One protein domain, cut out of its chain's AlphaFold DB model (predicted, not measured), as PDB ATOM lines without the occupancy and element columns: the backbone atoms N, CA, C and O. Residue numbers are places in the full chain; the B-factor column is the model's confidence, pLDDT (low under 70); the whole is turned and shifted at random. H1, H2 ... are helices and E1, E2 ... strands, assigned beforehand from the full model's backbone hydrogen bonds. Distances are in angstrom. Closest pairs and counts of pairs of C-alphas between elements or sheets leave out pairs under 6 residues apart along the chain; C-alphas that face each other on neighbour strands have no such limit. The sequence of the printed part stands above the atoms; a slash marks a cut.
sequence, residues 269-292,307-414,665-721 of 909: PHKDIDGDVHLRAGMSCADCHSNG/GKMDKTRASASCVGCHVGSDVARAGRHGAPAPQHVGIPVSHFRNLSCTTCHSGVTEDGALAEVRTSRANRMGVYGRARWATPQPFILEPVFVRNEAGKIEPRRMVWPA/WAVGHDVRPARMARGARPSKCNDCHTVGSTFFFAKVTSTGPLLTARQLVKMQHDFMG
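AT A GLANCE: This is residues 269 to 292, 307 to 414 and 665 to 721 of the 909 residues of an uncharacterized protein of Lentisphaerae bacterium (UniProt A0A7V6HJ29). Little regular structure: H10 packs on a small twisted antiparallel sheet, E1-E2-E3, beside hairpin E4-E5; H1 to H4 lie away from it. Of 189 printed residues, 69 are in ten named helices and five strands, class mixed. It is compact, radius of gyration of the C-alphas 18.2 A, spanning 53 by 48 by 33 A.

IN THESE COORDINATES: H1, residues 277-280, begins at (255.773, 159.148, 231.934); then come H2 285-288, H3 311-315, H4 318-322, H5 346-350, H6 354-357, E1 367-371, H7 372-375, E2 392-399, E3 405-411, H8 686-689, H9 694-697, E4 699-701, E5 713-715 and H10 716-719, ending at (278.090, 165.120, 247.212).

HOW THE PARTS SIT: Within hydrogen-bond range are N 367 and O 394 for E1-E2, 2.7 A, N 408 and O 396 for E2-E3, 2.8 A, and every O i to N i+4 pair in H3 to H5. H10 is on the sheet, C-alphas 398 and 719 closest, 5.0 A.

THE WHOLE: Cuts after 292 and 414 span 9.8 and 17.3 A between C-alphas. H4-H5, H7-E2 and E4-E5 are long links; pLDDT is under 70 at 308-309 and 383.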
ATOM      1  N   PRO A 269     263.114 175.103 224.203       82.50
ATOM      2  CA  PRO A 269     261.749 175.582 224.037       82.50
ATOM      3  C   PRO A 269     260.740 174.534 224.527       82.50
ATOM      4  O   PRO A 269     260.991 173.333 224.474       82.50
ATOM      5  N   HIS A 270     259.554 174.989 224.940       78.69
ATOM      6  CA  HIS A 270     258.516 174.135 225.535       78.69
ATOM      7  C   HIS A 270     258.154 172.900 224.688       78.69
ATOM      8  O   HIS A 270     257.974 171.817 225.232       78.69
ATOM      9  N   LYS A 271     258.104 173.048 223.358       82.19
ATOM     10  CA  LYS A 271     257.782 171.963 222.414       82.19
ATOM     11  C   LYS A 271     258.762 170.780 222.441       82.19
ATOM     12  O   LYS A 271     258.406 169.709 221.969       82.19
ATOM     13  N   ASP A 272     259.975 170.992 222.951       83.25
ATOM     14  CA  ASP A 272     261.046 169.991 222.963       83.25
ATOM     15  C   ASP A 272     261.147 169.272 224.324       83.25
ATOM     16  O   ASP A 272     262.040 168.453 224.531       83.25
ATOM     17  N   ILE A 273     260.229 169.555 225.259       81.06
ATOM     18  CA  ILE A 273     260.149 168.894 226.566       81.06
ATOM     19  C   ILE A 273     259.349 167.588 226.415       81.06
ATOM     20  O   ILE A 273     258.131 167.619 226.253       81.06
ATOM     21  N   ASP A 274     260.024 166.432 226.485       72.06
ATOM     22  CA  ASP A 274     259.392 165.105 226.312       72.06
ATOM     23  C   ASP A 274     258.472 164.701 227.491       72.06
ATOM     24  O   ASP A 274     257.484 163.982 227.305       72.06
ATOM     25  N   GLY A 275     258.747 165.228 228.692       73.44
ATOM     26  CA  GLY A 275     257.851 165.205 229.853       73.44
ATOM     27  C   GLY A 275     257.912 163.953 230.741       73.44
ATOM     28  O   GLY A 275     258.805 163.115 230.646       73.44
ATOM     29  N   ASP A 276     256.938 163.846 231.647       88.69
ATOM     30  CA  ASP A 276     256.835 162.793 232.663       88.69
ATOM     31  C   ASP A 276     255.973 161.610 232.179       88.69
ATOM     32  O   ASP A 276     254.862 161.794 231.669       88.69
ATOM     33  N   VAL A 277     256.459 160.378 232.366       92.25
ATOM     34  CA  VAL A 277     255.773 159.148 231.934       92.25
ATOM     35  C   VAL A 277     254.378 158.998 232.541       92.25
ATOM     36  O   VAL A 277     253.490 158.457 231.884       92.25
ATOM     37  N   HIS A 278     254.153 159.486 233.763       93.06
ATOM     38  CA  HIS A 278     252.853 159.396 234.421       93.06
ATOM     39  C   HIS A 278     251.852 160.356 233.786       93.06
ATOM     40  O   HIS A 278     250.716 159.965 233.520       93.06
ATOM     41  N   LEU A 279     252.285 161.580 233.468       90.94
ATOM     42  CA  LEU A 279     251.442 162.553 232.771       90.94
ATOM     43  C   LEU A 279     251.062 162.044 231.375       90.94
ATOM     44  O   LEU A 279     249.900 162.116 230.979       90.94
ATOM     45  N   ARG A 280     252.009 161.420 230.658       88.69
ATOM     46  CA  ARG A 280     251.745 160.778 229.354       88.69
ATOM     47  C   ARG A 280     250.807 159.573 229.458       88.69
ATOM     48  O   ARG A 280     250.103 159.271 228.500       88.69
ATOM     49  N   ALA A 281     250.778 158.901 230.608       90.69
ATOM     50  CA  ALA A 281     249.830 157.831 230.905       90.69
ATOM     51  C   ALA A 281     248.433 158.347 231.316       90.69
ATOM     52  O   ALA A 281     247.559 157.540 231.629       90.69
ATOM     53  N   GLY A 282     248.209 159.667 231.303       90.38
ATOM     54  CA  GLY A 282     246.927 160.294 231.626       90.38
ATOM     55  C   GLY A 282     246.730 160.610 233.108       90.38
ATOM     56  O   GLY A 282     245.622 160.974 233.495       90.38
ATOM     57  N   MET A 283     247.770 160.482 233.942       92.06
ATOM     58  CA  MET A 283     247.711 160.980 235.317       92.06
ATOM     59  C   MET A 283     247.826 162.505 235.342       92.06
ATOM     60  O   MET A 283     248.488 163.128 234.512       92.06
ATOM     61  N   SER A 284     247.205 163.104 236.345       91.88
ATOM     62  CA  SER A 284     247.379 164.501 236.710       91.88
ATOM     63  C   SER A 284     248.388 164.659 237.847       91.88
ATOM     64  O   SER A 284     248.695 163.710 238.576       91.88
ATOM     65  N   CYS A 285     248.867 165.883 238.063       92.06
ATOM     66  CA  CYS A 285     249.687 166.218 239.226       92.06
ATOM     67  C   CYS A 285     248.992 165.806 240.536       92.06
ATOM     68  O   CYS A 285     249.640 165.251 241.422       92.06
ATOM     69  N   ALA A 286     247.679 166.038 240.642       90.69
ATOM     70  CA  ALA A 286     246.882 165.782 241.842       90.69
ATOM     71  C   ALA A 286     246.696 164.284 242.156       90.69
ATOM     72  O   ALA A 286     246.412 163.937 243.302       90.69
ATOM     73  N   ASP A 287     246.909 163.384 241.191       90.00
ATOM     74  CA  ASP A 287     246.839 161.937 241.440       90.00
ATOM     75  C   ASP A 287     247.986 161.449 242.339       90.00
ATOM     76  O   ASP A 287     247.795 160.552 243.166       90.00
ATOM     77  N   CYS A 288     249.168 162.068 242.212       89.50
ATOM     78  CA  CYS A 288     250.315 161.846 243.098       89.50
ATOM     79  C   CYS A 288     250.330 162.856 244.258       89.50
ATOM     80  O   CYS A 288     250.479 162.480 245.416       89.50
ATOM     81  N   HIS A 289     250.100 164.136 243.970       91.12
ATOM     82  CA  HIS A 289     250.053 165.229 244.944       91.12
ATOM     83  C   HIS A 289     248.650 165.422 245.529       91.12
ATOM     84  O   HIS A 289     248.159 166.542 245.655       91.12
ATOM     85  N   SER A 290     247.998 164.317 245.893       84.81
ATOM     86  CA  SER A 290     246.643 164.349 246.433       84.81
ATOM     87  C   SER A 290     246.596 165.106 247.755       84.81
ATOM     88  O   SER A 290     247.505 164.988 248.587       84.81
ATOM     89  N   ASN A 291     245.503 165.818 247.974       81.75
ATOM     90  CA  ASN A 291     245.206 166.538 249.197       81.75
ATOM     91  C   ASN A 291     243.772 166.231 249.659       81.75
ATOM     92  O   ASN A 291     242.897 165.917 248.857       81.75
ATOM     93  N   GLY A 292     243.550 166.258 250.973       78.94
ATOM     94  CA  GLY A 292     242.204 166.222 251.546       78.94
ATOM     95  C   GLY A 292     241.619 167.629 251.670       78.94
ATOM     96  O   GLY A 292     242.227 168.601 251.225       78.94
ATOM     97  N   GLY A 307     251.353 165.789 256.934       75.00
ATOM     98  CA  GLY A 307     249.985 165.751 257.446       75.00
ATOM     99  C   GLY A 307     249.654 164.356 258.004       75.00
ATOM    100  O   GLY A 307     250.522 163.486 258.085       75.00
ATOM    101  N   LYS A 308     248.380 164.077 258.324       69.38
ATOM    102  CA  LYS A 308     247.943 162.735 258.775       69.38
ATOM    103  C   LYS A 308     248.168 161.650 257.714       69.38
ATOM    104  O   LYS A 308     247.590 161.732 256.636       69.38
ATOM    105  N   MET A 309     248.959 160.627 258.031       63.12
ATOM    106  CA  MET A 309     249.185 159.466 257.160       63.12
ATOM    107  C   MET A 309     247.909 158.631 256.985       63.12
ATOM    108  O   MET A 309     247.643 157.721 257.768       63.12
ATOM    109  N   ASP A 310     247.116 158.942 255.962       73.12
ATOM    110  CA  ASP A 310     246.012 158.104 255.492       73.12
ATOM    111  C   ASP A 310     246.455 157.191 254.329       73.12
ATOM    112  O   ASP A 310     247.580 157.278 253.823       73.12
ATOM    113  N   LYS A 311     245.576 156.274 253.900       74.25
ATOM    114  CA  LYS A 311     245.865 155.328 252.803       74.25
ATOM    115  C   LYS A 311     246.212 156.039 251.487       74.25
ATOM    116  O   LYS A 311     246.991 155.515 250.684       74.25
ATOM    117  N   THR A 312     245.652 157.224 251.258       74.94
ATOM    118  CA  THR A 312     245.864 158.006 250.038       74.94
ATOM    119  C   THR A 312     247.270 158.600 250.027       74.94
ATOM    120  O   THR A 312     247.985 158.419 249.042       74.94
ATOM    121  N   ARG A 313     247.728 159.192 251.139       83.12
ATOM    122  CA  ARG A 313     249.111 159.680 251.273       83.12
ATOM    123  C   ARG A 313     250.125 158.538 251.280       83.12
ATOM    124  O   ARG A 313     251.162 158.646 250.636       83.12
ATOM    125  N   ALA A 314     249.822 157.413 251.928       82.56
ATOM    126  CA  ALA A 314     250.719 156.256 251.921       82.56
ATOM    127  C   ALA A 314     250.937 155.669 250.512       82.56
ATOM    128  O   ALA A 314     252.003 155.125 250.224       82.56
ATOM    129  N   SER A 315     249.948 155.803 249.623       85.00
ATOM    130  CA  SER A 315     250.077 155.403 248.217       85.00
ATOM    131  C   SER A 315     250.668 156.492 247.309       85.00
ATOM    132  O   SER A 315     251.053 156.175 246.192       85.00
ATOM    133  N   ALA A 316     250.831 157.732 247.780       88.06
ATOM    134  CA  ALA A 316     251.428 158.857 247.049       88.06
ATOM    135  C   ALA A 316     252.974 158.833 247.067       88.06
ATOM    136  O   ALA A 316     253.641 159.789 247.465       88.06
ATOM    137  N   SER A 317     253.564 157.702 246.677       90.19
ATOM    138  CA  SER A 317     255.014 157.515 246.531       90.19
ATOM    139  C   SER A 317     255.317 156.442 245.483       90.19
ATOM    140  O   SER A 317     254.439 155.651 245.125       90.19
ATOM    141  N   CYS A 318     256.570 156.374 245.014       91.00
ATOM    142  CA  CYS A 318     257.003 155.338 244.076       91.00
ATOM    143  C   CYS A 318     256.718 153.940 244.643       91.00
ATOM    144  O   CYS A 318     256.071 153.125 243.984       91.00
ATOM    145  N   VAL A 319     257.144 153.677 245.884       91.06
ATOM    146  CA  VAL A 319     256.866 152.405 246.565       91.06
ATOM    147  C   VAL A 319     255.363 152.208 246.757       91.06
ATOM    148  O   VAL A 319     254.865 151.131 246.447       91.06
ATOM    149  N   GLY A 320     254.627 153.236 247.188       90.69
ATOM    150  CA  GLY A 320     253.186 153.156 247.435       90.69
ATOM    151  C   GLY A 320     252.372 152.685 246.224       90.69
ATOM    152  O   GLY A 320     251.535 151.794 246.366       90.69
ATOM    153  N   CYS A 321     252.650 153.226 245.033       91.25
ATOM    154  CA  CYS A 321     251.967 152.832 243.797       91.25
ATOM    155  C   CYS A 321     252.491 151.514 243.210       91.25
ATOM    156  O   CYS A 321     251.693 150.675 242.796       91.25
ATOM    157  N   HIS A 322     253.812 151.318 243.149       92.62
ATOM    158  CA  HIS A 322     254.409 150.223 242.371       92.62
ATOM    159  C   HIS A 322     254.642 148.930 243.161       92.62
ATOM    160  O   HIS A 322     254.616 147.846 242.578       92.62
ATOM    161  N   VAL A 323     254.897 149.028 244.467       90.69
ATOM    162  CA  VAL A 323     255.291 147.895 245.325       90.69
ATOM    163  C   VAL A 323     254.252 147.630 246.414       90.69
ATOM    164  O   VAL A 323     253.984 146.477 246.742       90.69
ATOM    165  N   GLY A 324     253.619 148.687 246.922       87.69
ATOM    166  CA  GLY A 324     252.712 148.647 248.060       87.69
ATOM    167  C   GLY A 324     253.431 148.617 249.413       87.69
ATOM    168  O   GLY A 324     254.658 148.606 249.510       87.69
ATOM    169  N   SER A 325     252.627 148.630 250.468       83.44
ATOM    170  CA  SER A 325     253.006 148.502 251.876       83.44
ATOM    171  C   SER A 325     251.833 147.907 252.668       83.44
ATOM    172  O   SER A 325     250.766 147.658 252.105       83.44
ATOM    173  N   ASP A 326     251.977 147.742 253.983       82.62
ATOM    174  CA  ASP A 326     250.893 147.247 254.850       82.62
ATOM    175  C   ASP A 326     249.633 148.133 254.819       82.62
ATOM    176  O   ASP A 326     248.529 147.684 255.126       82.62
ATOM    177  N   VAL A 327     249.786 149.402 254.427       80.94
ATOM    178  CA  VAL A 327     248.712 150.406 254.395       80.94
ATOM    179  C   VAL A 327     248.377 150.906 252.983       80.94
ATOM    180  O   VAL A 327     247.402 151.639 252.820       80.94
ATOM    181  N   ALA A 328     249.138 150.500 251.958       84.88
ATOM    182  CA  ALA A 328     248.947 150.904 250.564       84.88
ATOM    183  C   ALA A 328     249.014 149.699 249.617       84.88
ATOM    184  O   ALA A 328     249.974 148.936 249.616       84.88
ATOM    185  N   ARG A 329     248.006 149.534 248.759       86.06
ATOM    186  CA  ARG A 329     247.985 148.443 247.777       86.06
ATOM    187  C   ARG A 329     248.744 148.843 246.510       86.06
ATOM    188  O   ARG A 329     248.464 149.893 245.939       86.06
ATOM    189  N   ALA A 330     249.629 147.962 246.040       90.25
ATOM    190  CA  ALA A 330     250.308 148.118 244.755       90.25
ATOM    191  C   ALA A 330     249.321 148.113 243.569       90.25
ATOM    192  O   ALA A 330     248.254 147.495 243.638       90.25
ATOM    193  N   GLY A 331     249.703 148.749 242.462       89.38
ATOM    194  CA  GLY A 331     248.924 148.808 241.221       89.38
ATOM    195  C   GLY A 331     247.964 149.997 241.116       89.38
ATOM    196  O   GLY A 331     247.095 150.006 240.242       89.38
ATOM    197  N   ARG A 332     248.089 151.005 241.989       87.31
ATOM    198  CA  ARG A 332     247.287 152.240 241.912       87.31
ATOM    199  C   ARG A 332     247.510 152.925 240.550       87.31
ATOM    200  O   ARG A 332     248.630 152.940 240.055       87.31
ATOM    201  N   HIS A 333     246.445 153.438 239.926       87.31
ATOM    202  CA  HIS A 333     246.460 154.003 238.559       87.31
ATOM    203  C   HIS A 333     247.031 153.057 237.476       87.31
ATOM    204  O   HIS A 333     247.509 153.511 236.443       87.31
ATOM    205  N   GLY A 334     246.997 151.735 237.695       88.94
ATOM    206  CA  GLY A 334     247.566 150.763 236.755       88.94
ATOM    207  C   GLY A 334     249.095 150.665 236.810       88.94
ATOM    208  O   GLY A 334     249.703 150.141 235.877       88.94
ATOM    209  N   ALA A 335     249.726 151.150 237.887       90.94
ATOM    210  CA  ALA A 335     251.174 151.119 238.055       90.94
ATOM    211  C   ALA A 335     251.740 149.685 237.934       90.94
ATOM    212  O   ALA A 335     251.304 148.781 238.655       90.94
ATOM    213  N   PRO A 336     252.726 149.441 237.051       90.88
ATOM    214  CA  PRO A 336     253.306 148.115 236.879       90.88
ATOM    215  C   PRO A 336     254.200 147.725 238.060       90.88
ATOM    216  O   PRO A 336     254.918 148.559 238.615       90.88
ATOM    217  N   ALA A 337     254.227 146.430 238.383       89.12
ATOM    218  CA  ALA A 337     255.148 145.878 239.372       89.12
ATOM    219  C   ALA A 337     256.602 145.916 238.848       89.12
ATOM    220  O   ALA A 337     256.882 145.388 237.761       89.12
ATOM    221  N   PRO A 338     257.554 146.507 239.589       88.50
ATOM    222  CA  PRO A 338     258.901 146.715 239.090       88.50
ATOM    223  C   PRO A 338     259.759 145.454 239.275       88.50
ATOM    224  O   PRO A 338     260.024 145.014 240.388       88.50
ATOM    225  N   GLN A 339     260.229 144.866 238.170       83.75
ATOM    226  CA  GLN A 339     261.034 143.633 238.208       83.75
ATOM    227  C   GLN A 339     262.539 143.874 238.427       83.75
ATOM    228  O   GLN A 339     263.242 142.974 238.889       83.75
ATOM    229  N   HIS A 340     263.039 145.051 238.025       86.94
ATOM    230  CA  HIS A 340     264.447 145.478 238.089       86.94
ATOM    231  C   HIS A 340     265.488 144.397 237.717       86.94
ATOM    232  O   HIS A 340     266.489 144.191 238.409       86.94
ATOM    233  N   VAL A 341     265.257 143.684 236.608       83.19
ATOM    234  CA  VAL A 341     266.106 142.562 236.173       83.19
ATOM    235  C   VAL A 341     267.573 142.986 236.035       83.19
ATOM    236  O   VAL A 341     267.909 143.878 235.259       83.19
ATOM    237  N   GLY A 342     268.463 142.291 236.750       79.25
ATOM    238  CA  GLY A 342     269.910 142.520 236.702       79.25
ATOM    239  C   GLY A 342     270.445 143.672 237.559       79.25
ATOM    240  O   GLY A 342     271.656 143.902 237.520       79.25
ATOM    241  N   ILE A 343     269.601 144.365 238.332       84.62
ATOM    242  CA  ILE A 343     270.037 145.365 239.318       84.62
ATOM    243  C   ILE A 343     270.255 144.684 240.681       84.62
ATOM    244  O   ILE A 343     269.363 143.972 241.145       84.62
ATOM    245  N   PRO A 344     271.424 144.860 241.329       81.75
ATOM    246  CA  PRO A 344     271.680 144.297 242.653       81.75
ATOM    247  C   PRO A 344     270.838 144.941 243.758       81.75
ATOM    248  O   PRO A 344     270.727 146.165 243.822       81.75
ATOM    249  N   VAL A 345     270.381 144.132 244.716       78.44
ATOM    250  CA  VAL A 345     269.539 144.555 245.857       78.44
ATOM    251  C   VAL A 345     270.136 145.675 246.718       78.44
ATOM    252  O   VAL A 345     269.415 146.471 247.316       78.44
ATOM    253  N   SER A 346     271.466 145.797 246.746       79.38
ATOM    254  CA  SER A 346     272.160 146.886 247.440       79.38
ATOM    255  C   SER A 346     271.805 148.275 246.897       79.38
ATOM    256  O   SER A 346     271.921 149.252 247.638       79.38
ATOM    257  N   HIS A 347     271.355 148.381 245.643       89.88
ATOM    258  CA  HIS A 347     270.956 149.652 245.039       89.88
ATOM    259  C   HIS A 347     269.670 150.179 245.674       89.88
ATOM    260  O   HIS A 347     269.631 151.342 246.043       89.88
ATOM    261  N   PHE A 348     268.665 149.339 245.927       85.62
ATOM    262  CA  PHE A 348     267.393 149.784 246.525       85.62
ATOM    263  C   PHE A 348     267.539 150.258 247.977       85.62
ATOM    264  O   PHE A 348     266.746 151.069 248.468       85.62
ATOM    265  N   ARG A 349     268.592 149.788 248.664       84.19
ATOM    266  CA  ARG A 349     268.959 150.257 250.005       84.19
ATOM    267  C   ARG A 349     269.606 151.641 249.979       84.19
ATOM    268  O   ARG A 349     269.346 152.435 250.873       84.19
ATOM    269  N   ASN A 350     270.441 151.913 248.976       90.50
ATOM    270  CA  ASN A 350     271.312 153.091 248.941       90.50
ATOM    271  C   ASN A 350     270.867 154.178 247.962       90.50
ATOM    272  O   ASN A 350     271.354 155.297 248.065       90.50
ATOM    273  N   LEU A 351     269.995 153.873 247.006       93.88
ATOM    274  CA  LEU A 351     269.517 154.784 245.972       93.88
ATOM    275  C   LEU A 351     268.000 154.951 246.099       93.88
ATOM    276  O   LEU A 351     267.272 154.007 246.416       93.88
ATOM    277  N   SER A 352     267.531 156.165 245.841       93.75
ATOM    278  CA  SER A 352     266.122 156.448 245.567       93.75
ATOM    279  C   SER A 352     265.716 155.919 244.182       93.75
ATOM    280  O   SER A 352     266.566 155.747 243.305       93.75
ATOM    281  N   CYS A 353     264.417 155.696 243.952       92.62
ATOM    282  CA  CYS A 353     263.899 155.345 242.621       92.62
ATOM    283  C   CYS A 353     264.247 156.429 241.584       92.62
ATOM    284  O   CYS A 353     264.659 156.129 240.463       92.62
ATOM    285  N   THR A 354     264.161 157.692 242.001       93.81
ATOM    286  CA  THR A 354     264.432 158.886 241.193       93.81
ATOM    287  C   THR A 354     265.876 158.950 240.687       93.81
ATOM    288  O   THR A 354     266.113 159.500 239.620       93.81
ATOM    289  N   THR A 355     266.847 158.314 241.356       94.31
ATOM    290  CA  THR A 355     268.242 158.235 240.869       94.31
ATOM    291  C   THR A 355     268.359 157.620 239.482       94.31
ATOM    292  O   THR A 355     269.182 158.057 238.677       94.31
ATOM    293  N   CYS A 356     267.537 156.608 239.203       92.19
ATOM    294  CA  CYS A 356     267.503 155.959 237.898       92.19
ATOM    295  C   CYS A 356     266.389 156.502 237.009       92.19
ATOM    296  O   CYS A 356     266.518 156.456 235.787       92.19
ATOM    297  N   HIS A 357     265.301 156.980 237.614       93.25
ATOM    298  CA  HIS A 357     264.061 157.262 236.908       93.25
ATOM    299  C   HIS A 357     263.735 158.743 236.729       93.25
ATOM    300  O   HIS A 357     262.773 159.016 236.040       93.25
ATOM    301  N   SER A 358     264.497 159.696 237.261       92.38
ATOM    302  CA  SER A 358     264.142 161.125 237.182       92.38
ATOM    303  C   SER A 358     265.278 161.983 236.652       92.38
ATOM    304  O   SER A 358     266.436 161.549 236.638       92.38
ATOM    305  N   GLY A 359     264.933 163.204 236.258       88.62
ATOM    306  CA  GLY A 359     265.864 164.249 235.849       88.62
ATOM    307  C   GLY A 359     265.689 164.666 234.393       88.62
ATOM    308  O   GLY A 359     265.294 163.864 233.552       88.62
ATOM    309  N   VAL A 360     266.041 165.918 234.110       86.69
ATOM    310  CA  VAL A 360     265.863 166.544 232.789       86.69
ATOM    311  C   VAL A 360     266.766 166.001 231.674       86.69
ATOM    312  O   VAL A 360     266.500 166.268 230.505       86.69
ATOM    313  N   THR A 361     267.840 165.276 231.999       85.56
ATOM    314  CA  THR A 361     268.794 164.705 231.030       85.56
ATOM    315  C   THR A 361     268.750 163.177 231.042       85.56
ATOM    316  O   THR A 361     268.790 162.532 232.095       85.56
ATOM    317  N   GLU A 362     268.701 162.565 229.855       75.69
ATOM    318  CA  GLU A 362     268.560 161.108 229.712       75.69
ATOM    319  C   GLU A 362     269.769 160.340 230.270       75.69
ATOM    320  O   GLU A 362     269.619 159.390 231.041       75.69
ATOM    321  N   ASP A 363     270.982 160.794 229.961       75.31
ATOM    322  CA  ASP A 363     272.247 160.244 230.466       75.31
ATOM    323  C   ASP A 363     272.598 160.754 231.882       75.31
ATOM    324  O   ASP A 363     273.618 160.376 232.476       75.31
ATOM    325  N   GLY A 364     271.733 161.615 232.432       77.75
ATOM    326  CA  GLY A 364     271.905 162.380 233.658       77.75
ATOM    327  C   GLY A 364     273.209 163.177 233.710       77.75
ATOM    328  O   GLY A 364     273.829 163.250 234.776       77.75
ATOM    329  N   ALA A 365     273.645 163.712 232.566       87.38
ATOM    330  CA  ALA A 365     274.621 164.789 232.513       87.38
ATOM    331  C   ALA A 365     274.078 166.039 233.216       87.38
ATOM    332  O   ALA A 365     272.873 166.287 233.232       87.38
ATOM    333  N   LEU A 366     274.981 166.826 233.799       93.19
ATOM    334  CA  LEU A 366     274.623 168.106 234.400       93.19
ATOM    335  C   LEU A 366     274.130 169.063 233.313       93.19
ATOM    336  O   LEU A 366     274.798 169.253 232.300       93.19
ATOM    337  N   ALA A 367     272.996 169.691 233.571       93.88
ATOM    338  CA  ALA A 367     272.406 170.752 232.783       93.88
ATOM    339  C   ALA A 367     272.062 171.928 233.699       93.88
ATOM    340  O   ALA A 367     271.725 171.753 234.875       93.88
ATOM    341  N   GLU A 368     272.131 173.132 233.146       95.62
ATOM    342  CA  GLU A 368     271.505 174.287 233.775       95.62
ATOM    343  C   GLU A 368     270.004 174.251 233.483       95.62
ATOM    344  O   GLU A 368     269.578 174.026 232.344       95.62
ATOM    345  N   VAL A 369     269.196 174.466 234.515       94.94
ATOM    346  CA  VAL A 369     267.735 174.480 234.428       94.94
ATOM    347  C   VAL A 369     267.178 175.798 234.939       94.94
ATOM    348  O   VAL A 369     267.807 176.509 235.718       94.94
ATOM    349  N   ARG A 370     265.959 176.111 234.515       94.62
ATOM    350  CA  ARG A 370     265.168 177.227 235.027       94.62
ATOM    351  C   ARG A 370     263.850 176.707 235.572       94.62
ATOM    352  O   ARG A 370     263.291 175.763 235.017       94.62
ATOM    353  N   THR A 371     263.338 177.338 236.624       94.50
ATOM    354  CA  THR A 371     262.008 177.046 237.185       94.50
ATOM    355  C   THR A 371     261.100 178.273 237.105       94.50
ATOM    356  O   THR A 371     261.566 179.410 237.029       94.50
ATOM    357  N   SER A 372     259.781 178.074 237.121       93.69
ATOM    358  CA  SER A 372     258.831 179.202 237.068       93.69
ATOM    359  C   SER A 372     258.940 180.085 238.314       93.69
ATOM    360  O   SER A 372     259.095 181.302 238.205       93.69
ATOM    361  N   ARG A 373     259.011 179.472 239.504       94.31
ATOM    362  CA  ARG A 373     259.181 180.190 240.777       94.31
ATOM    363  C   ARG A 373     260.490 180.974 240.861       94.31
ATOM    364  O   ARG A 373     260.449 182.168 241.179       94.31
ATOM    365  N   ALA A 374     261.628 180.345 240.570       95.38
ATOM    366  CA  ALA A 374     262.937 180.972 240.738       95.38
ATOM    367  C   ALA A 374     263.291 181.921 239.581       95.38
ATOM    368  O   ALA A 374     263.709 183.048 239.828       95.38
ATOM    369  N   ASN A 375     263.052 181.502 238.334       94.50
ATOM    370  CA  ASN A 375     263.480 182.208 237.119       94.50
ATOM    371  C   ASN A 375     262.341 182.937 236.391       94.50
ATOM    372  O   ASN A 375     262.520 183.369 235.255       94.50
ATOM    373  N   ARG A 376     261.155 183.058 237.000       91.38
ATOM    374  CA  ARG A 376     259.999 183.799 236.452       91.38
ATOM    375  C   ARG A 376     259.533 183.305 235.073       91.38
ATOM    376  O   ARG A 376     259.064 184.087 234.246       91.38
ATOM    377  N   MET A 377     259.698 182.012 234.800       89.06
ATOM    378  CA  MET A 377     259.178 181.405 233.571       89.06
ATOM    379  C   MET A 377     257.646 181.336 233.590       89.06
ATOM    380  O   MET A 377     257.046 181.337 234.657       89.06
ATOM    381  N   GLY A 378     257.019 181.256 232.414       85.81
ATOM    382  CA  GLY A 378     255.566 181.060 232.298       85.81
ATOM    383  C   GLY A 378     254.713 182.323 232.466       85.81
ATOM    384  O   GLY A 378     253.493 182.235 232.390       85.81
ATOM    385  N   VAL A 379     255.330 183.497 232.646       87.88
ATOM    386  CA  VAL A 379     254.631 184.792 232.665       87.88
ATOM    387  C   VAL A 379     254.658 185.404 231.268       87.88
ATOM    388  O   VAL A 379     255.722 185.764 230.755       87.88
ATOM    389  N   TYR A 380     253.487 185.523 230.647       85.44
ATOM    390  CA  TYR A 380     253.338 186.017 229.279       85.44
ATOM    391  C   TYR A 380     252.936 187.498 229.257       85.44
ATOM    392  O   TYR A 380     252.317 188.018 230.183       85.44
ATOM    393  N   GLY A 381     253.297 188.221 228.198       79.50
ATOM    394  CA  GLY A 381     253.001 189.646 228.036       79.50
ATOM    395  C   GLY A 381     253.829 190.271 226.916       79.50
ATOM    396  O   GLY A 381     254.515 189.563 226.185       79.50
ATOM    397  N   ARG A 382     253.785 191.605 226.784       72.88
ATOM    398  CA  ARG A 382     254.617 192.329 225.800       72.88
ATOM    399  C   ARG A 382     256.120 192.213 226.087       72.88
ATOM    400  O   ARG A 382     256.909 192.209 225.154       72.88
ATOM    401  N   ALA A 383     256.496 192.124 227.361       67.50
ATOM    402  CA  ALA A 383     257.875 191.931 227.804       67.50
ATOM    403  C   ALA A 383     258.116 190.472 228.210       67.50
ATOM    404  O   ALA A 383     257.204 189.808 228.712       67.50
ATOM    405  N   ARG A 384     259.348 189.981 228.032       71.81
ATOM    406  CA  ARG A 384     259.780 188.678 228.551       71.81
ATOM    407  C   ARG A 384     260.208 188.839 230.009       71.81
ATOM    408  O   ARG A 384     261.115 189.598 230.305       71.81
ATOM    409  N   TRP A 385     259.575 188.089 230.907       80.50
ATOM    410  CA  TRP A 385     259.795 188.202 232.355       80.50
ATOM    411  C   TRP A 385     260.844 187.241 232.916       80.50
ATOM    412  O   TRP A 385     261.294 187.416 234.048       80.50
ATOM    413  N   ALA A 386     261.197 186.209 232.148       85.06
ATOM    414  CA  ALA A 386     262.079 185.148 232.607       85.06
ATOM    415  C   ALA A 386     263.510 185.661 232.826       85.06
ATOM    416  O   ALA A 386     264.106 186.241 231.919       85.06
ATOM    417  N   THR A 387     264.078 185.374 233.993       88.19
ATOM    418  CA  THR A 387     265.422 185.802 234.394       88.19
ATOM    419  C   THR A 387     266.429 184.652 234.289       88.19
ATOM    420  O   THR A 387     266.090 183.502 234.584       88.19
ATOM    421  N   PRO A 388     267.692 184.916 233.899       90.12
ATOM    422  CA  PRO A 388     268.753 183.912 233.981       90.12
ATOM    423  C   PRO A 388     269.027 183.469 235.421       90.12
ATOM    424  O   PRO A 388     269.170 182.280 235.669       90.12
ATOM    425  N   GLN A 389     269.031 184.410 236.368       94.50
ATOM    426  CA  GLN A 389     269.235 184.137 237.790       94.50
ATOM    427  C   GLN A 389     267.938 183.659 238.477       94.50
ATOM    428  O   GLN A 389     266.854 184.128 238.104       94.50
ATOM    429  N   PRO A 390     268.036 182.772 239.487       96.88
ATOM    430  CA  PRO A 390     269.268 182.139 239.968       96.88
ATOM    431  C   PRO A 390     269.753 181.028 239.022       96.88
ATOM    432  O   PRO A 390     268.965 180.449 238.274       96.88
ATOM    433  N   PHE A 391     271.044 180.705 239.093       97.00
ATOM    434  CA  PHE A 391     271.643 179.625 238.299       97.00
ATOM    435  C   PHE A 391     271.450 178.265 238.978       97.00
ATOM    436  O   PHE A 391     272.047 178.009 240.028       97.00
ATOM    437  N   ILE A 392     270.645 177.386 238.377       97.56
ATOM    438  CA  ILE A 392     270.258 176.089 238.953       97.56
ATOM    439  C   ILE A 392     270.871 174.949 238.140       97.56
ATOM    440  O   ILE A 392     270.662 174.874 236.934       97.56
ATOM    441  N   LEU A 393     271.578 174.027 238.798       97.12
ATOM    442  CA  LEU A 393     272.107 172.811 238.168       97.12
ATOM    443  C   LEU A 393     271.256 171.577 238.481       97.12
ATOM    444  O   LEU A 393     270.832 171.387 239.624       97.12
ATOM    445  N   GLU A 394     271.082 170.703 237.489       95.12
ATOM    446  CA  GLU A 394     270.396 169.412 237.601       95.12
ATOM    447  C   GLU A 394     270.983 168.370 236.620       95.12
ATOM    448  O   GLU A 394     271.273 168.729 235.486       95.12
ATOM    449  N   PRO A 395     271.123 167.076 236.974       94.19
ATOM    450  CA  PRO A 395     270.954 166.487 238.296       94.19
ATOM    451  C   PRO A 395     272.281 166.447 239.070       94.19
ATOM    452  O   PRO A 395     273.261 165.836 238.637       94.19
ATOM    453  N   VAL A 396     272.301 167.015 240.277       96.81
ATOM    454  CA  VAL A 396     273.388 166.780 241.241       96.81
ATOM    455  C   VAL A 396     272.977 165.633 242.158       96.81
ATOM    456  O   VAL A 396     271.940 165.705 242.813       96.81
ATOM    457  N   PHE A 397     273.754 164.551 242.206       96.12
ATOM    458  CA  PHE A 397     273.410 163.387 243.027       96.12
ATOM    459  C   PHE A 397     273.920 163.580 244.455       96.12
ATOM    460  O   PHE A 397     275.124 163.648 244.699       96.12
ATOM    461  N   VAL A 398     272.996 163.641 245.410       96.00
ATOM    462  CA  VAL A 398     273.286 163.964 246.812       96.00
ATOM    463  C   VAL A 398     272.799 162.836 247.709       96.00
ATOM    464  O   VAL A 398     271.746 162.247 247.458       96.00
ATOM    465  N   ARG A 399     273.545 162.534 248.778       95.31
ATOM    466  CA  ARG A 399     273.036 161.669 249.849       95.31
ATOM    467  C   ARG A 399     272.059 162.454 250.721       95.31
ATOM    468  O   ARG A 399     272.447 163.410 251.383       95.31
ATOM    469  N   ASN A 400     270.800 162.043 250.703       90.25
ATOM    470  CA  ASN A 400     269.727 162.660 251.461       90.25
ATOM    471  C   ASN A 400     269.774 162.301 252.953       90.25
ATOM    472  O   ASN A 400     270.555 161.462 253.406       90.25
ATOM    473  N   GLU A 401     268.883 162.932 253.709       84.81
ATOM    474  CA  GLU A 401     268.735 162.797 255.157       84.81
ATOM    475  C   GLU A 401     268.347 161.368 255.590       84.81
ATOM    476  O   GLU A 401     268.648 160.959 256.707       84.81
ATOM    477  N   ALA A 402     267.743 160.575 254.695       84.81
ATOM    478  CA  ALA A 402     267.442 159.156 254.905       84.81
ATOM    479  C   ALA A 402     268.614 158.223 254.528       84.81
ATOM    480  O   ALA A 402     268.469 157.000 254.521       84.81
ATOM    481  N   GLY A 403     269.776 158.781 254.171       90.44
ATOM    482  CA  GLY A 403     270.974 158.036 253.793       90.44
ATOM    483  C   GLY A 403     270.959 157.473 252.369       90.44
ATOM    484  O   GLY A 403     271.905 156.770 252.006       90.44
ATOM    485  N   LYS A 404     269.947 157.785 251.546       93.56
ATOM    486  CA  LYS A 404     269.860 157.367 250.138       93.56
ATOM    487  C   LYS A 404     270.398 158.443 249.201       93.56
ATOM    488  O   LYS A 404     270.274 159.628 249.466       93.56
ATOM    489  N   ILE A 405     270.975 158.038 248.080       95.75
ATOM    490  CA  ILE A 405     271.386 158.946 247.007       95.75
ATOM    491  C   ILE A 405     270.165 159.251 246.139       95.75
ATOM    492  O   ILE A 405     269.435 158.331 245.756       95.75
ATOM    493  N   GLU A 406     269.954 160.524 245.827       94.62
ATOM    494  CA  GLU A 406     268.873 161.025 244.972       94.62
ATOM    495  C   GLU A 406     269.363 162.186 244.089       94.62
ATOM    496  O   GLU A 406     270.335 162.854 244.456       94.62
ATOM    497  N   PRO A 407     268.730 162.436 242.929       95.25
ATOM    498  CA  PRO A 407     269.016 163.620 242.138       95.25
ATOM    499  C   PRO A 407     268.408 164.851 242.815       95.25
ATOM    500  O   PRO A 407     267.270 164.829 243.296       95.25
ATOM    501  N   ARG A 408     269.172 165.940 242.838       95.69
ATOM    502  CA  ARG A 408     268.756 167.235 243.363       95.69
ATOM    503  C   ARG A 408     269.033 168.348 242.361       95.69
ATOM    504  O   ARG A 408     269.995 168.281 241.593       95.69
ATOM    505  N   ARG A 409     268.202 169.387 242.429       97.19
ATOM    506  CA  ARG A 409     268.536 170.720 241.920       97.19
ATOM    507  C   ARG A 409     269.437 171.408 242.928       97.19
ATOM    508  O   ARG A 409     269.251 171.214 244.132       97.19
ATOM    509  N   MET A 410     270.405 172.179 242.452       97.38
ATOM    510  CA  MET A 410     271.409 172.806 243.304       97.38
ATOM    511  C   MET A 410     271.692 174.246 242.882       97.38
ATOM    512  O   MET A 410     271.847 174.520 241.693       97.38
ATOM    513  N   VAL A 411     271.787 175.139 243.867       97.88
ATOM    514  CA  VAL A 411     272.128 176.558 243.698       97.88
ATOM    515  C   VAL A 411     273.150 176.948 244.757       97.88
ATOM    516  O   VAL A 411     272.969 176.633 245.934       97.88
ATOM    517  N   TRP A 412     274.205 177.662 244.371       97.81
ATOM    518  CA  TRP A 412     275.090 178.314 245.338       97.81
ATOM    519  C   TRP A 412     274.522 179.677 245.720       97.81
ATOM    520  O   TRP A 412     274.153 180.434 244.825       97.81
ATOM    521  N   PRO A 413     274.439 180.025 247.013       97.75
ATOM    522  CA  PRO A 413     274.026 181.366 247.396       97.75
ATOM    523  C   PRO A 413     275.027 182.395 246.860       97.75
ATOM    524  O   PRO A 413     276.237 182.138 246.840       97.75
ATOM    525  N   ALA A 414     274.517 183.557 246.455       98.19
ATOM    526  CA  ALA A 414     275.353 184.717 246.188       98.19
ATOM    527  C   ALA A 414     274.750 185.956 246.842       98.19
ATOM    528  O   ALA A 414     273.591 186.262 246.578       98.19
ATOM    529  N   TRP A 665     267.551 170.641 246.659       95.06
ATOM    530  CA  TRP A 665     266.256 170.007 246.904       95.06
ATOM    531  C   TRP A 665     265.989 168.882 245.905       95.06
ATOM    532  O   TRP A 665     266.519 168.876 244.795       95.06
ATOM    533  N   ALA A 666     265.193 167.901 246.330       93.31
ATOM    534  CA  ALA A 666     264.964 166.663 245.590       93.31
ATOM    535  C   ALA A 666     264.242 166.880 244.250       93.31
ATOM    536  O   ALA A 666     263.313 167.686 244.160       93.31
ATOM    537  N   VAL A 667     264.626 166.089 243.245       90.62
ATOM    538  CA  VAL A 667     263.935 165.982 241.953       90.62
ATOM    539  C   VAL A 667     263.153 164.671 241.912       90.62
ATOM    540  O   VAL A 667     263.728 163.590 242.004       90.62
ATOM    541  N   GLY A 668     261.831 164.781 241.779       86.75
ATOM    542  CA  GLY A 668     260.905 163.651 241.627       86.75
ATOM    543  C   GLY A 668     259.994 163.767 240.406       86.75
ATOM    544  O   GLY A 668     258.934 163.159 240.395       86.75
ATOM    545  N   HIS A 669     260.396 164.578 239.428       89.19
ATOM    546  CA  HIS A 669     259.680 164.839 238.177       89.19
ATOM    547  C   HIS A 669     260.549 164.437 236.986       89.19
ATOM    548  O   HIS A 669     261.654 163.908 237.175       89.19
ATOM    549  N   ASP A 670     260.023 164.662 235.781       89.19
ATOM    550  CA  ASP A 670     260.628 164.214 234.529       89.19
ATOM    551  C   ASP A 670     260.902 162.707 234.616       89.19
ATOM    552  O   ASP A 670     261.996 162.207 234.337       89.19
ATOM    553  N   VAL A 671     259.908 161.980 235.156       92.44
ATOM    554  CA  VAL A 671     260.049 160.556 235.421       92.44
ATOM    555  C   VAL A 671     260.022 159.802 234.103       92.44
ATOM    556  O   VAL A 671     259.069 159.881 233.332       92.44
ATOM    557  N   ARG A 672     261.056 159.007 233.867       90.50
ATOM    558  CA  ARG A 672     261.239 158.222 232.652       90.50
ATOM    559  C   ARG A 672     260.785 156.768 232.826       90.50
ATOM    560  O   ARG A 672     260.942 156.178 233.907       90.50
ATOM    561  N   PRO A 673     260.277 156.131 231.754       90.44
ATOM    562  CA  PRO A 673     259.887 154.726 231.785       90.44
ATOM    563  C   PRO A 673     261.090 153.803 232.023       90.44
ATOM    564  O   PRO A 673     262.241 154.139 231.748       90.44
ATOM    565  N   ALA A 674     260.821 152.565 232.446       89.06
ATOM    566  CA  ALA A 674     261.853 151.579 232.791       89.06
ATOM    567  C   ALA A 674     262.886 151.290 231.683       89.06
ATOM    568  O   ALA A 674     264.003 150.879 231.985       89.06
ATOM    569  N   ARG A 675     262.537 151.492 230.406       87.62
ATOM    570  CA  ARG A 675     263.467 151.291 229.281       87.62
ATOM    571  C   ARG A 675     264.443 152.452 229.073       87.62
ATOM    572  O   ARG A 675     265.473 152.226 228.455       87.62
ATOM    573  N   MET A 676     264.124 153.636 229.590       88.56
ATOM    574  CA  MET A 676     264.951 154.847 229.515       88.56
ATOM    575  C   MET A 676     265.703 155.119 230.825       88.56
ATOM    576  O   MET A 676     266.560 155.995 230.876       88.56
ATOM    577  N   ALA A 677     265.383 154.380 231.894       90.12
ATOM    578  CA  ALA A 677     266.015 154.512 233.200       90.12
ATOM    579  C   ALA A 677     267.537 154.326 233.134       90.12
ATOM    580  O   ALA A 677     268.041 153.467 232.405       90.12
ATOM    581  N   ARG A 678     268.272 155.072 233.961       89.00
ATOM    582  CA  ARG A 678     269.718 154.877 234.116       89.00
ATOM    583  C   ARG A 678     270.008 153.439 234.536       89.00
ATOM    584  O   ARG A 678     269.389 152.910 235.462       89.00
ATOM    585  N   GLY A 679     270.966 152.805 233.874       87.00
ATOM    586  CA  GLY A 679     271.281 151.393 234.077       87.00
ATOM    587  C   GLY A 679     270.375 150.423 233.307       87.00
ATOM    588  O   GLY A 679     270.508 149.207 233.480       87.00
ATOM    589  N   ALA A 680     269.492 150.918 232.434       87.06
ATOM    590  CA  ALA A 680     268.786 150.103 231.449       87.06
ATOM    591  C   ALA A 680     269.697 149.724 230.259       87.06
ATOM    592  O   ALA A 680     270.876 150.077 230.181       87.06
ATOM    593  N   ARG A 681     269.169 148.924 229.324       77.94
ATOM    594  CA  ARG A 681     269.881 148.592 228.075       77.94
ATOM    595  C   ARG A 681     270.056 149.863 227.216       77.94
ATOM    596  O   ARG A 681     269.145 150.677 227.215       77.94
ATOM    597  N   PRO A 682     271.150 149.994 226.440       82.81
ATOM    598  CA  PRO A 682     272.199 148.991 226.226       82.81
ATOM    599  C   PRO A 682     273.299 148.994 227.300       82.81
ATOM    600  O   PRO A 682     273.873 147.936 227.563       82.81
ATOM    601  N   SER A 683     273.549 150.129 227.958       81.69
ATOM    602  CA  SER A 683     274.721 150.353 228.821       81.69
ATOM    603  C   SER A 683     274.718 149.537 230.119       81.69
ATOM    604  O   SER A 683     275.777 149.123 230.598       81.69
ATOM    605  N   LYS A 684     273.540 149.233 230.678       86.50
ATOM    606  CA  LYS A 684     273.381 148.498 231.944       86.50
ATOM    607  C   LYS A 684     274.294 149.070 233.041       86.50
ATOM    608  O   LYS A 684     274.404 150.277 233.197       86.50
ATOM    609  N   CYS A 685     275.011 148.218 233.776       87.38
ATOM    610  CA  CYS A 685     275.915 148.640 234.845       87.38
ATOM    611  C   CYS A 685     277.006 149.632 234.393       87.38
ATOM    612  O   CYS A 685     277.505 150.381 235.229       87.38
ATOM    613  N   ASN A 686     277.392 149.636 233.110       87.44
ATOM    614  CA  ASN A 686     278.468 150.498 232.608       87.44
ATOM    615  C   ASN A 686     278.068 151.980 232.561       87.44
ATOM    616  O   ASN A 686     278.942 152.841 232.542       87.44
ATOM    617  N   ASP A 687     276.768 152.265 232.595       88.00
ATOM    618  CA  ASP A 687     276.223 153.619 232.688       88.00
ATOM    619  C   ASP A 687     276.766 154.351 233.937       88.00
ATOM    620  O   ASP A 687     277.232 155.485 233.873       88.00
ATOM    621  N   CYS A 688     276.842 153.646 235.073       90.75
ATOM    622  CA  CYS A 688     277.311 154.208 236.349       90.75
ATOM    623  C   CYS A 688     278.724 153.764 236.741       90.75
ATOM    624  O   CYS A 688     279.460 154.515 237.368       90.75
ATOM    625  N   HIS A 689     279.115 152.527 236.432       90.94
ATOM    626  CA  HIS A 689     280.320 151.920 237.008       90.94
ATOM    627  C   HIS A 689     281.547 151.950 236.091       90.94
ATOM    628  O   HIS A 689     282.512 151.240 236.346       90.94
ATOM    629  N   THR A 690     281.557 152.743 235.023       89.75
ATOM    630  CA  THR A 690     282.788 152.958 234.247       89.75
ATOM    631  C   THR A 690     283.714 153.957 234.943       89.75
ATOM    632  O   THR A 690     283.277 154.825 235.696       89.75
ATOM    633  N   VAL A 691     285.019 153.866 234.666       89.50
ATOM    634  CA  VAL A 691     286.056 154.740 235.257       89.50
ATOM    635  C   VAL A 691     285.907 156.228 234.917       89.50
ATOM    636  O   VAL A 691     286.554 157.060 235.548       89.50
ATOM    637  N   GLY A 692     285.085 156.547 233.916       87.69
ATOM    638  CA  GLY A 692     284.746 157.903 233.488       87.69
ATOM    639  C   GLY A 692     283.245 158.189 233.532       87.69
ATOM    640  O   GLY A 692     282.799 159.100 232.848       87.69
ATOM    641  N   SER A 693     282.459 157.407 234.283       89.88
ATOM    642  CA  SER A 693     281.016 157.640 234.385       89.88
ATOM    643  C   SER A 693     280.721 159.040 234.925       89.88
ATOM    644  O   SER A 693     281.244 159.441 235.970       89.88
ATOM    645  N   THR A 694     279.819 159.748 234.249       90.75
ATOM    646  CA  THR A 694     279.294 161.046 234.688       90.75
ATOM    647  C   THR A 694     278.556 160.940 236.021       90.75
ATOM    648  O   THR A 694     278.556 161.901 236.786       90.75
ATOM    649  N   PHE A 695     278.015 159.763 236.360       92.69
ATOM    650  CA  PHE A 695     277.333 159.534 237.630       92.69
ATOM    651  C   PHE A 695     278.250 159.815 238.825       92.69
ATOM    652  O   PHE A 695     277.862 160.569 239.703       92.69
ATOM    653  N   PHE A 696     279.473 159.269 238.852       93.62
ATOM    654  CA  PHE A 696     280.414 159.489 239.962       93.62
ATOM    655  C   PHE A 696     281.399 160.630 239.714       93.62
ATOM    656  O   PHE A 696     281.810 161.294 240.666       93.62
ATOM    657  N   PHE A 697     281.817 160.826 238.462       94.31
ATOM    658  CA  PHE A 697     283.006 161.608 238.129       94.31
ATOM    659  C   PHE A 697     282.722 162.857 237.291       94.31
ATOM    660  O   PHE A 697     283.670 163.509 236.855       94.31
ATOM    661  N   ALA A 698     281.456 163.223 237.059       94.50
ATOM    662  CA  ALA A 698     281.178 164.541 236.500       94.50
ATOM    663  C   ALA A 698     281.648 165.628 237.477       94.50
ATOM    664  O   ALA A 698     281.416 165.543 238.688       94.50
ATOM    665  N   LYS A 699     282.320 166.639 236.925       96.19
ATOM    666  CA  LYS A 699     282.719 167.846 237.646       96.19
ATOM    667  C   LYS A 699     281.500 168.749 237.782       96.19
ATOM    668  O   LYS A 699     280.960 169.205 236.780       96.19
ATOM    669  N   VAL A 700     281.089 169.004 239.013       97.00
ATOM    670  CA  VAL A 700     280.079 169.997 239.358       97.00
ATOM    671  C   VAL A 700     280.817 171.290 239.693       97.00
ATOM    672  O   VAL A 700     281.440 171.408 240.753       97.00
ATOM    673  N   THR A 701     280.788 172.238 238.763       96.88
ATOM    674  CA  THR A 701     281.346 173.579 238.956       96.88
ATOM    675  C   THR A 701     280.292 174.470 239.601       96.88
ATOM    676  O   THR A 701     279.157 174.515 239.137       96.88
ATOM    677  N   SER A 702     280.654 175.173 240.672       96.56
ATOM    678  CA  SER A 702     279.756 176.119 241.333       96.56
ATOM    679  C   SER A 702     279.321 177.218 240.368       96.56
ATOM    680  O   SER A 702     280.174 177.831 239.726       96.56
ATOM    681  N   THR A 703     278.026 177.501 240.320       95.12
ATOM    682  CA  THR A 703     277.428 178.563 239.502       95.12
ATOM    683  C   THR A 703     277.137 179.804 240.340       95.12
ATOM    684  O   THR A 703     277.066 179.731 241.567       95.12
ATOM    685  N   GLY A 704     276.991 180.961 239.698       96.25
ATOM    686  CA  GLY A 704     276.718 182.212 240.392       96.25
ATOM    687  C   GLY A 704     276.847 183.433 239.479       96.25
ATOM    688  O   GLY A 704     277.299 183.302 238.345       96.25
ATOM    689  N   PRO A 705     276.452 184.614 239.974       97.06
ATOM    690  CA  PRO A 705     276.479 185.867 239.218       97.06
ATOM    691  C   PRO A 705     277.863 186.525 239.140       97.06
ATOM    692  O   PRO A 705     278.018 187.507 238.416       97.06
ATOM    693  N   LEU A 706     278.853 186.006 239.875       97.88
ATOM    694  CA  LEU A 706     280.230 186.491 239.854       97.88
ATOM    695  C   LEU A 706     281.016 185.834 238.719       97.88
ATOM    696  O   LEU A 706     281.243 184.627 238.714       97.88
ATOM    697  N   LEU A 707     281.513 186.645 237.793       97.44
ATOM    698  CA  LEU A 707     282.472 186.199 236.799       97.44
ATOM    699  C   LEU A 707     283.850 186.044 237.456       97.44
ATOM    700  O   LEU A 707     284.479 187.022 237.854       97.44
ATOM    701  N   THR A 708     284.305 184.799 237.597       96.38
ATOM    702  CA  THR A 708     285.593 184.469 238.219       96.38
ATOM    703  C   THR A 708     286.146 183.145 237.695       96.38
ATOM    704  O   THR A 708     285.399 182.213 237.401       96.38
ATOM    705  N   ALA A 709     287.476 183.026 237.648       95.00
ATOM    706  CA  ALA A 709     288.166 181.759 237.409       95.00
ATOM    707  C   ALA A 709     288.287 180.880 238.676       95.00
ATOM    708  O   ALA A 709     288.685 179.719 238.589       95.00
ATOM    709  N   ARG A 710     287.960 181.404 239.867       94.88
ATOM    710  CA  ARG A 710     288.169 180.748 241.175       94.88
ATOM    711  C   ARG A 710     286.974 179.909 241.641       94.88
ATOM    712  O   ARG A 710     286.797 179.694 242.839       94.88
ATOM    713  N   GLN A 711     286.164 179.425 240.705       95.19
ATOM    714  CA  GLN A 711     284.969 178.633 240.988       95.19
ATOM    715  C   GLN A 711     285.316 177.339 241.737       95.19
ATOM    716  O   GLN A 711     286.303 176.660 241.437       95.19
ATOM    717  N   LEU A 712     284.477 176.956 242.701       95.81
ATOM    718  CA  LEU A 712     284.619 175.682 243.393       95.81
ATOM    719  C   LEU A 712     284.193 174.542 242.463       95.81
ATOM    720  O   LEU A 712     283.083 174.540 241.939       95.81
ATOM    721  N   VAL A 713     285.050 173.534 242.311       96.31
ATOM    722  CA  VAL A 713     284.742 172.323 241.540       96.31
ATOM    723  C   VAL A 713     284.769 171.121 242.472       96.31
ATOM    724  O   VAL A 713     285.769 170.873 243.147       96.31
ATOM    725  N   LYS A 714     283.673 170.363 242.501       95.81
ATOM    726  CA  LYS A 714     283.556 169.094 243.234       95.81
ATOM    727  C   LYS A 714     283.105 167.989 242.293       95.81
ATOM    728  O   LYS A 714     282.400 168.252 241.324       95.81
ATOM    729  N   MET A 715     283.497 166.752 242.563       95.94
ATOM    730  CA  MET A 715     283.013 165.610 241.786       95.94
ATOM    731  C   MET A 715     281.661 165.156 242.342       95.94
ATOM    732  O   MET A 715     281.411 165.284 243.540       95.94
ATOM    733  N   GLN A 716     280.795 164.574 241.508       95.94
ATOM    734  CA  GLN A 716     279.495 164.051 241.965       95.94
ATOM    735  C   GLN A 716     279.625 163.109 243.180       95.94
ATOM    736  O   GLN A 716     278.841 163.199 244.123       95.94
ATOM    737  N   HIS A 717     280.648 162.243 243.220       95.62
ATOM    738  CA  HIS A 717     280.864 161.335 244.353       95.62
ATOM    739  C   HIS A 717     281.081 162.052 245.697       95.62
ATOM    740  O   HIS A 717     280.757 161.476 246.737       95.62
ATOM    741  N   ASP A 718     281.584 163.292 245.696       96.12
ATOM    742  CA  ASP A 718     281.792 164.075 246.918       96.12
ATOM    743  C   ASP A 718     280.448 164.452 247.556       96.12
ATOM    744  O   ASP A 718     280.276 164.312 248.765       96.12
ATOM    745  N   PHE A 719     279.453 164.827 246.744       95.88
ATOM    746  CA  PHE A 719     278.090 165.120 247.212       95.88
ATOM    747  C   PHE A 719     277.321 163.868 247.655       95.88
ATOM    748  O   PHE A 719     276.439 163.934 248.514       95.88
ATOM    749  N   MET A 720     277.673 162.701 247.113       96.19
ATOM    750  CA  MET A 720     277.123 161.411 247.547       96.19
ATOM    751  C   MET A 720     277.774 160.870 248.830       96.19
ATOM    752  O   MET A 720     277.319 159.850 249.369       96.19
ATOM    753  N   GLY A 721     278.864 161.492 249.297       95.06
ATOM    754  CA  GLY A 721     279.687 160.970 250.388       95.06
ATOM    755  C   GLY A 721     280.313 159.615 250.048       95.06
ATOM    756  O   GLY A 721     280.301 158.699 250.870       95.06
TER     757      GLY A 721